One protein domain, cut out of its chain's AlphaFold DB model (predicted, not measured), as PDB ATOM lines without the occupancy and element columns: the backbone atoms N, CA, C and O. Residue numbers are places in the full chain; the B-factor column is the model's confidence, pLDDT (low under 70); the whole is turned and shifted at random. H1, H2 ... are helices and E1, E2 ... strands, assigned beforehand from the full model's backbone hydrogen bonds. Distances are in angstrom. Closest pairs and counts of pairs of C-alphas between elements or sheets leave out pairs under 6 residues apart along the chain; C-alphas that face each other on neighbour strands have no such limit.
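What this domain is: This is residues 13 to 69 of the 72 residues of an uncharacterized protein of Rheinheimera sp. BAL341 (UniProt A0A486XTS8). A four-stranded sheet, strongly twisted and curled like part of a barrel, lies between two short helices, H1 and H2, with the loop of hairpin E2 and E3 at one end of the longest axis. The 57 printed residues run E1, H1, E2, E3, H2, E4, of mixed class; the mixed sheet's order is E1 E4 E2 E3. The whole is compact, radius of gyration of the C-alphas 11.7 A, spanning 30 by 27 by 18 A.

How they stand to each other: E1, residues 13 to 15, is parallel to E4, residues 63 to 68; N 13 and O 65 are 2.8 A apart. H1, residues 17 to 23, only grazes the sheet. E2, residues 30 to 35, and E3, residues 42 to 46, are an antiparallel hairpin; N 32 and O 45 are 2.8 A apart. E4 and E2 are antiparallel; N 31 and O 64 are 2.8 A apart. H2, residues 54 to 60, has a height over the sheet of 6.7 A; its closest C-alpha pair with E4 is Leu 57 and Leu 63, 5.4 A. E3, H2 and E4 form a split strand-helix-strand unit, two strands of one sheet that are not neighbours, with the helix H2 between them along the chain and E2 between them in the sheet; its crossover is right-handed. In both helices every O i to N i+4 pair is within hydrogen-bond range.

Where its parts are: E1 begins at C-alpha 13 (-38.051, -37.289, 10.713); E2 measures 16.8 A, E4 16.5 A, ending at C-alpha 68 (-31.653, -34.340, 6.189).

The domain as a whole: The printed part has no cut and no long link; no printed residue is under 70.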
ATOM      1  N   LEU A  13     -37.539 -36.746  11.961       85.94
ATOM      2  CA  LEU A  13     -38.051 -37.289  10.713       85.94
ATOM      3  C   LEU A  13     -36.994 -37.105   9.623       85.94
ATOM      4  O   LEU A  13     -36.860 -36.001   9.084       85.94
ATOM      5  N   PRO A  14     -36.236 -38.156   9.278       85.31
ATOM      6  CA  PRO A  14     -35.241 -38.043   8.236       85.31
ATOM      7  C   PRO A  14     -35.949 -38.102   6.881       85.31
ATOM      8  O   PRO A  14     -36.514 -39.128   6.496       85.31
ATOM      9  N   LEU A  15     -35.937 -36.985   6.159       85.06
ATOM     10  CA  LEU A  15     -36.516 -36.889   4.823       85.06
ATOM     11  C   LEU A  15     -35.411 -36.704   3.779       85.06
ATOM     12  O   LEU A  15     -34.487 -35.912   3.994       85.06
ATOM     13  N   PRO A  16     -35.471 -37.424   2.645       83.38
ATOM     14  CA  PRO A  16     -34.545 -37.189   1.550       83.38
ATOM     15  C   PRO A  16     -34.812 -35.814   0.933       83.38
ATOM     16  O   PRO A  16     -35.968 -35.445   0.722       83.38
ATOM     17  N   ASP A  17     -33.754 -35.088   0.566       81.69
ATOM     18  CA  ASP A  17     -33.842 -33.713   0.049       81.69
ATOM     19  C   ASP A  17     -34.795 -33.572  -1.141       81.69
ATOM     20  O   ASP A  17     -35.499 -32.574  -1.270       81.69
ATOM     21  N   LYS A  18     -34.877 -34.606  -1.988       82.81
ATOM     22  CA  LYS A  18     -35.830 -34.650  -3.106       82.81
ATOM     23  C   LYS A  18     -37.281 -34.577  -2.629       82.81
ATOM     24  O   LYS A  18     -38.068 -33.852  -3.218       82.81
ATOM     25  N   LEU A  19     -37.629 -35.306  -1.568       82.56
ATOM     26  CA  LEU A  19     -38.980 -35.288  -1.008       82.56
ATOM     27  C   LEU A  19     -39.257 -33.959  -0.297       82.56
ATOM     28  O   LEU A  19     -40.348 -33.419  -0.433       82.56
ATOM     29  N   CYS A  20     -38.264 -33.409   0.408       83.69
ATOM     30  CA  CYS A  20     -38.344 -32.064   0.980       83.69
ATOM     31  C   CYS A  20     -38.659 -31.012  -0.096       83.69
ATOM     32  O   CYS A  20     -39.601 -30.239   0.067       83.69
ATOM     33  N   ALA A  21     -37.950 -31.038  -1.228       83.94
ATOM     34  CA  ALA A  21     -38.178 -30.118  -2.342       83.94
ATOM     35  C   ALA A  21     -39.565 -30.293  -2.988       83.94
ATOM     36  O   ALA A  21     -40.255 -29.303  -3.218       83.94
ATOM     37  N   GLU A  22     -39.996 -31.534  -3.233       85.31
ATOM     38  CA  GLU A  22     -41.312 -31.837  -3.821       85.31
ATOM     39  C   GLU A  22     -42.476 -31.422  -2.905       85.31
ATOM     40  O   GLU A  22     -43.513 -30.965  -3.380       85.31
ATOM     41  N   LEU A  23     -42.311 -31.563  -1.585       82.38
ATOM     42  CA  LEU A  23     -43.324 -31.200  -0.588       82.38
ATOM     43  C   LEU A  23     -43.235 -29.734  -0.131       82.38
ATOM     44  O   LEU A  23     -44.105 -29.280   0.611       82.38
ATOM     45  N   GLY A  24     -42.199 -28.995  -0.539       84.50
ATOM     46  CA  GLY A  24     -41.949 -27.623  -0.082       84.50
ATOM     47  C   GLY A  24     -41.600 -27.520   1.410       84.50
ATOM     48  O   GLY A  24     -41.934 -26.528   2.059       84.50
ATOM     49  N   ILE A  25     -40.966 -28.552   1.965       86.38
ATOM     50  CA  ILE A  25     -40.540 -28.644   3.366       86.38
ATOM     51  C   ILE A  25     -39.029 -28.419   3.431       86.38
ATOM     52  O   ILE A  25     -38.299 -28.888   2.561       86.38
ATOM     53  N   ASN A  26     -38.538 -27.734   4.463       85.88
ATOM     54  CA  ASN A  26     -37.106 -27.525   4.667       85.88
ATOM     55  C   ASN A  26     -36.559 -28.387   5.806       85.88
ATOM     56  O   ASN A  26     -37.275 -28.804   6.714       85.88
ATOM     57  N   VAL A  27     -35.245 -28.616   5.788       85.81
ATOM     58  CA  VAL A  27     -34.539 -29.156   6.956       85.81
ATOM     59  C   VAL A  27     -34.741 -28.203   8.140       85.81
ATOM     60  O   VAL A  27     -34.742 -26.986   7.963       85.81
ATOM     61  N   CYS A  28     -34.918 -28.771   9.331       85.25
ATOM     62  CA  CYS A  28     -35.319 -28.119  10.578       85.25
ATOM     63  C   CYS A  28     -36.789 -27.683  10.676       85.25
ATOM     64  O   CYS A  28     -37.176 -27.226  11.751       85.25
ATOM     65  N   ASP A  29     -37.625 -27.871   9.645       88.75
ATOM     66  CA  ASP A  29     -39.063 -27.638   9.802       88.75
ATOM     67  C   ASP A  29     -39.685 -28.635  10.792       88.75
ATOM     68  O   ASP A  29     -39.350 -29.818  10.828       88.75
ATOM     69  N   ILE A  30     -40.632 -28.156  11.584       90.12
ATOM     70  CA  ILE A  30     -41.442 -28.922  12.522       90.12
ATOM     71  C   ILE A  30     -42.743 -29.302  11.831       90.12
ATOM     72  O   ILE A  30     -43.475 -28.449  11.315       90.12
ATOM     73  N   LEU A  31     -43.038 -30.594  11.844       89.69
ATOM     74  CA  LEU A  31     -44.242 -31.187  11.290       89.69
ATOM     75  C   LEU A  31     -45.092 -31.779  12.412       89.69
ATOM     76  O   LEU A  31     -44.566 -32.360  13.358       89.69
ATOM     77  N   ILE A  32     -46.409 -31.654  12.281       89.69
ATOM     78  CA  ILE A  32     -47.396 -32.297  13.143       89.69
ATOM     79  C   ILE A  32     -48.004 -33.498  12.425       89.69
ATOM     80  O   ILE A  32     -48.349 -33.422  11.243       89.69
ATOM     81  N   PHE A  33     -48.122 -34.598  13.159       87.94
ATOM     82  CA  PHE A  33     -48.724 -35.843  12.712       87.94
ATOM     83  C   PHE A  33     -50.078 -35.975  13.394       87.94
ATOM     84  O   PHE A  33     -50.175 -36.093  14.617       87.94
ATOM     85  N   GLU A  34     -51.136 -35.939  12.601       87.44
ATOM     86  CA  GLU A  34     -52.510 -36.039  13.077       87.44
ATOM     87  C   GLU A  34     -53.188 -37.222  12.397       87.44
ATOM     88  O   GLU A  34     -52.949 -37.513  11.227       87.44
ATOM     89  N   ILE A  35     -54.050 -37.924  13.123       86.94
ATOM     90  CA  ILE A  35     -54.880 -38.963  12.516       86.94
ATOM     91  C   ILE A  35     -55.963 -38.252  11.699       86.94
ATOM     92  O   ILE A  35     -56.601 -37.321  12.192       86.94
ATOM     93  N   ALA A  36     -56.153 -38.666  10.445       86.50
ATOM     94  CA  ALA A  36     -57.251 -38.173   9.622       86.50
ATOM     95  C   ALA A  36     -58.593 -38.455  10.313       86.50
ATOM     96  O   ALA A  36     -58.718 -39.424  11.058       86.50
ATOM     97  N   ASP A  37     -59.615 -37.645  10.042       83.69
ATOM     98  CA  ASP A  37     -60.934 -37.789  10.680       83.69
ATOM     99  C   ASP A  37     -61.529 -39.203  10.501       83.69
ATOM    100  O   ASP A  37     -62.126 -39.767  11.418       83.69
ATOM    101  N   ASP A  38     -61.250 -39.832   9.357       87.81
ATOM    102  CA  ASP A  38     -61.694 -41.188   9.031       87.81
ATOM    103  C   ASP A  38     -60.859 -42.306   9.697       87.81
ATOM    104  O   ASP A  38     -61.206 -43.483   9.617       87.81
ATOM    105  N   ARG A  39     -59.767 -41.946  10.380       81.69
ATOM    106  CA  ARG A  39     -58.820 -42.830  11.081       81.69
ATOM    107  C   ARG A  39     -58.131 -43.888  10.220       81.69
ATOM    108  O   ARG A  39     -57.479 -44.770  10.781       81.69
ATOM    109  N   THR A  40     -58.218 -43.817   8.893       86.19
ATOM    110  CA  THR A  40     -57.502 -44.755   8.010       86.19
ATOM    111  C   THR A  40     -56.160 -44.210   7.543       86.19
ATOM    112  O   THR A  40     -55.303 -44.978   7.105       86.19
ATOM    113  N   ALA A  41     -55.952 -42.899   7.679       84.75
ATOM    114  CA  ALA A  41     -54.742 -42.217   7.255       84.75
ATOM    115  C   ALA A  41     -54.133 -41.358   8.367       84.75
ATOM    116  O   ALA A  41     -54.801 -40.907   9.297       84.75
ATOM    117  N   LEU A  42     -52.836 -41.106   8.225       84.69
ATOM    118  CA  LEU A  42     -52.081 -40.184   9.054       84.69
ATOM    119  C   LEU A  42     -51.709 -38.976   8.192       84.69
ATOM    120  O   LEU A  42     -51.113 -39.120   7.123       84.69
ATOM    121  N   VAL A  43     -52.117 -37.794   8.628       87.19
ATOM    122  CA  VAL A  43     -51.909 -36.529   7.931       87.19
ATOM    123  C   VAL A  43     -50.719 -35.831   8.557       87.19
ATOM    124  O   VAL A  43     -50.648 -35.661   9.772       87.19
ATOM    125  N   VAL A  44     -49.792 -35.402   7.707       87.12
ATOM    126  CA  VAL A  44     -48.625 -34.631   8.122       87.12
ATOM    127  C   VAL A  44     -48.805 -33.199   7.650       87.12
ATOM    128  O   VAL A  44     -49.095 -32.961   6.476       87.12
ATOM    129  N   ARG A  45     -48.662 -32.239   8.560       88.44
ATOM    130  CA  ARG A  45     -48.789 -30.807   8.259       88.44
ATOM    131  C   ARG A  45     -47.620 -30.041   8.841       88.44
ATOM    132  O   ARG A  45     -47.037 -30.451   9.838       88.44
ATOM    133  N   LYS A  46     -47.299 -28.897   8.245       88.19
ATOM    134  CA  LYS A  46     -46.316 -27.981   8.820       88.19
ATOM    135  C   LYS A  46     -46.891 -27.351  10.086       88.19
ATOM    136  O   LYS A  46     -47.988 -26.793  10.049       88.19
ATOM    137  N   HIS A  47     -46.172 -27.467  11.198       88.31
ATOM    138  CA  HIS A  47     -46.589 -26.845  12.444       88.31
ATOM    139  C   HIS A  47     -46.439 -25.320  12.346       88.31
ATOM    140  O   HIS A  47     -45.535 -24.816  11.680       88.31
ATOM    141  N   THR A  48     -47.342 -24.567  12.968       85.81
ATOM    142  CA  THR A  48     -47.299 -23.099  12.899       85.81
ATOM    143  C   THR A  48     -46.133 -22.537  13.706       85.81
ATOM    144  O   THR A  48     -45.494 -21.586  13.263       85.81
ATOM    145  N   ASP A  49     -45.829 -23.148  14.853       86.31
ATOM    146  CA  ASP A  49     -44.705 -22.744  15.688       86.31
ATOM    147  C   ASP A  49     -43.435 -23.516  15.307       86.31
ATOM    148  O   ASP A  49     -43.319 -24.718  15.517       86.31
ATOM    149  N   GLN A  50     -42.479 -22.821  14.701       87.00
ATOM    150  CA  GLN A  50     -41.194 -23.391  14.279       87.00
ATOM    151  C   GLN A  50     -40.076 -23.117  15.295       87.00
ATOM    152  O   GLN A  50     -38.905 -23.354  15.010       87.00
ATOM    153  N   THR A  51     -40.426 -22.589  16.470       85.75
ATOM    154  CA  THR A  51     -39.475 -22.181  17.512       85.75
ATOM    155  C   THR A  51     -39.417 -23.157  18.682       85.75
ATOM    156  O   THR A  51     -38.633 -22.952  19.602       85.75
ATOM    157  N   LEU A  52     -40.213 -24.231  18.640       84.81
ATOM    158  CA  LEU A  52     -40.255 -25.242  19.691       84.81
ATOM    159  C   LEU A  52     -38.915 -25.962  19.846       84.81
ATOM    160  O   LEU A  52     -38.368 -26.491  18.878       84.81
ATOM    161  N   ASP A  53     -38.446 -26.050  21.087       85.31
ATOM    162  CA  ASP A  53     -37.284 -26.842  21.478       85.31
ATOM    163  C   ASP A  53     -37.582 -28.346  21.532       85.31
ATOM    164  O   ASP A  53     -38.727 -28.787  21.672       85.31
ATOM    165  N   ASP A  54     -36.526 -29.152  21.490       80.00
ATOM    166  CA  ASP A  54     -36.571 -30.619  21.471       80.00
ATOM    167  C   ASP A  54     -37.350 -31.220  22.660       80.00
ATOM    168  O   ASP A  54     -38.027 -32.244  22.528       80.00
ATOM    169  N   GLU A  55     -37.345 -30.547  23.814       84.25
ATOM    170  CA  GLU A  55     -38.127 -30.956  24.986       84.25
ATOM    171  C   GLU A  55     -39.643 -30.776  24.768       84.25
ATOM    172  O   GLU A  55     -40.442 -31.610  25.201       84.25
ATOM    173  N   GLN A  56     -40.052 -29.719  24.059       83.88
ATOM    174  CA  GLN A  56     -41.452 -29.463  23.701       83.88
ATOM    175  C   GLN A  56     -41.926 -30.437  22.617       83.88
ATOM    176  O   GLN A  56     -43.021 -30.988  22.724       83.88
ATOM    177  N   LEU A  57     -41.077 -30.711  21.620       84.31
ATOM    178  CA  LEU A  57     -41.319 -31.735  20.595       84.31
ATOM    179  C   LEU A  57     -41.557 -33.114  21.228       84.31
ATOM    180  O   LEU A  57     -42.534 -33.792  20.899       84.31
ATOM    181  N   THR A  58     -40.712 -33.493  22.190       80.81
ATOM    182  CA  THR A  58     -40.828 -34.768  22.913       80.81
ATOM    183  C   THR A  58     -42.090 -34.819  23.779       80.81
ATOM    184  O   THR A  58     -42.776 -35.839  23.803       80.81
ATOM    185  N   LYS A  59     -42.444 -33.715  24.456       84.38
ATOM    186  CA  LYS A  59     -43.672 -33.614  25.269       84.38
ATOM    187  C   LYS A  59     -44.953 -33.685  24.439       84.38
ATOM    188  O   LYS A  59     -45.940 -34.235  24.920       84.38
ATOM    189  N   ALA A  60     -44.953 -33.140  23.224       83.12
ATOM    190  CA  ALA A  60     -46.116 -33.182  22.341       83.12
ATOM    191  C   ALA A  60     -46.407 -34.603  21.833       83.12
ATOM    192  O   ALA A  60     -47.565 -34.973  21.656       83.12
ATOM    193  N   GLY A  61     -45.365 -35.409  21.594       81.56
ATOM    194  CA  GLY A  61     -45.481 -36.809  21.163       81.56
ATOM    195  C   GLY A  61     -45.986 -37.014  19.727       81.56
ATOM    196  O   GLY A  61     -45.851 -38.106  19.185       81.56
ATOM    197  N   ASN A  62     -46.528 -35.974  19.090       86.75
ATOM    198  CA  ASN A  62     -47.032 -35.977  17.714       86.75
ATOM    199  C   ASN A  62     -46.372 -34.911  16.818       86.75
ATOM    200  O   ASN A  62     -46.835 -34.674  15.703       86.75
ATOM    201  N   LEU A  63     -45.319 -34.252  17.303       89.06
ATOM    202  CA  LEU A  63     -44.507 -33.312  16.536       89.06
ATOM    203  C   LEU A  63     -43.168 -33.960  16.204       89.06
ATOM    204  O   LEU A  63     -42.561 -34.551  17.093       89.06
ATOM    205  N   ALA A  64     -42.690 -33.803  14.970       88.12
ATOM    206  CA  ALA A  64     -41.345 -34.215  14.577       88.12
ATOM    207  C   ALA A  64     -40.611 -33.101  13.837       88.12
ATOM    208  O   ALA A  64     -41.217 -32.334  13.087       88.12
ATOM    209  N   ARG A  65     -39.293 -33.041  14.016       89.31
ATOM    210  CA  ARG A  65     -38.418 -32.112  13.299       89.31
ATOM    211  C   ARG A  65     -37.801 -32.806  12.091       89.31
ATOM    212  O   ARG A  65     -37.292 -33.921  12.191       89.31
ATOM    213  N   VAL A  66     -37.842 -32.139  10.948       88.44
ATOM    214  CA  VAL A  66     -37.286 -32.635   9.691       88.44
ATOM    215  C   VAL A  66     -35.776 -32.540   9.753       88.44
ATOM    216  O   VAL A  66     -35.212 -31.471   9.988       88.44
ATOM    217  N   VAL A  67     -35.115 -33.657   9.495       86.44
ATOM    218  CA  VAL A  67     -33.663 -33.716   9.355       86.44
ATOM    219  C   VAL A  67     -33.311 -34.245   7.976       86.44
ATOM    220  O   VAL A  67     -34.056 -35.025   7.381       86.44
ATOM    221  N   SER A  68     -32.175 -33.805   7.444       81.19
ATOM    222  CA  SER A  68     -31.653 -34.340   6.189       81.19
ATOM    223  C   SER A  68     -31.392 -35.838   6.344       81.19
ATOM    224  O   SER A  68     -30.642 -36.241   7.241       81.19
ATOM    225  N   TYR A  69     -31.980 -36.657   5.474       76.50
ATOM    226  CA  TYR A  69     -31.678 -38.084   5.406       76.50
ATOM    227  C   TYR A  69     -30.238 -38.271   4.906       76.50
ATOM    228  O   TYR A  69     -29.972 -38.210   3.706       76.50
TER     229      TYR A  69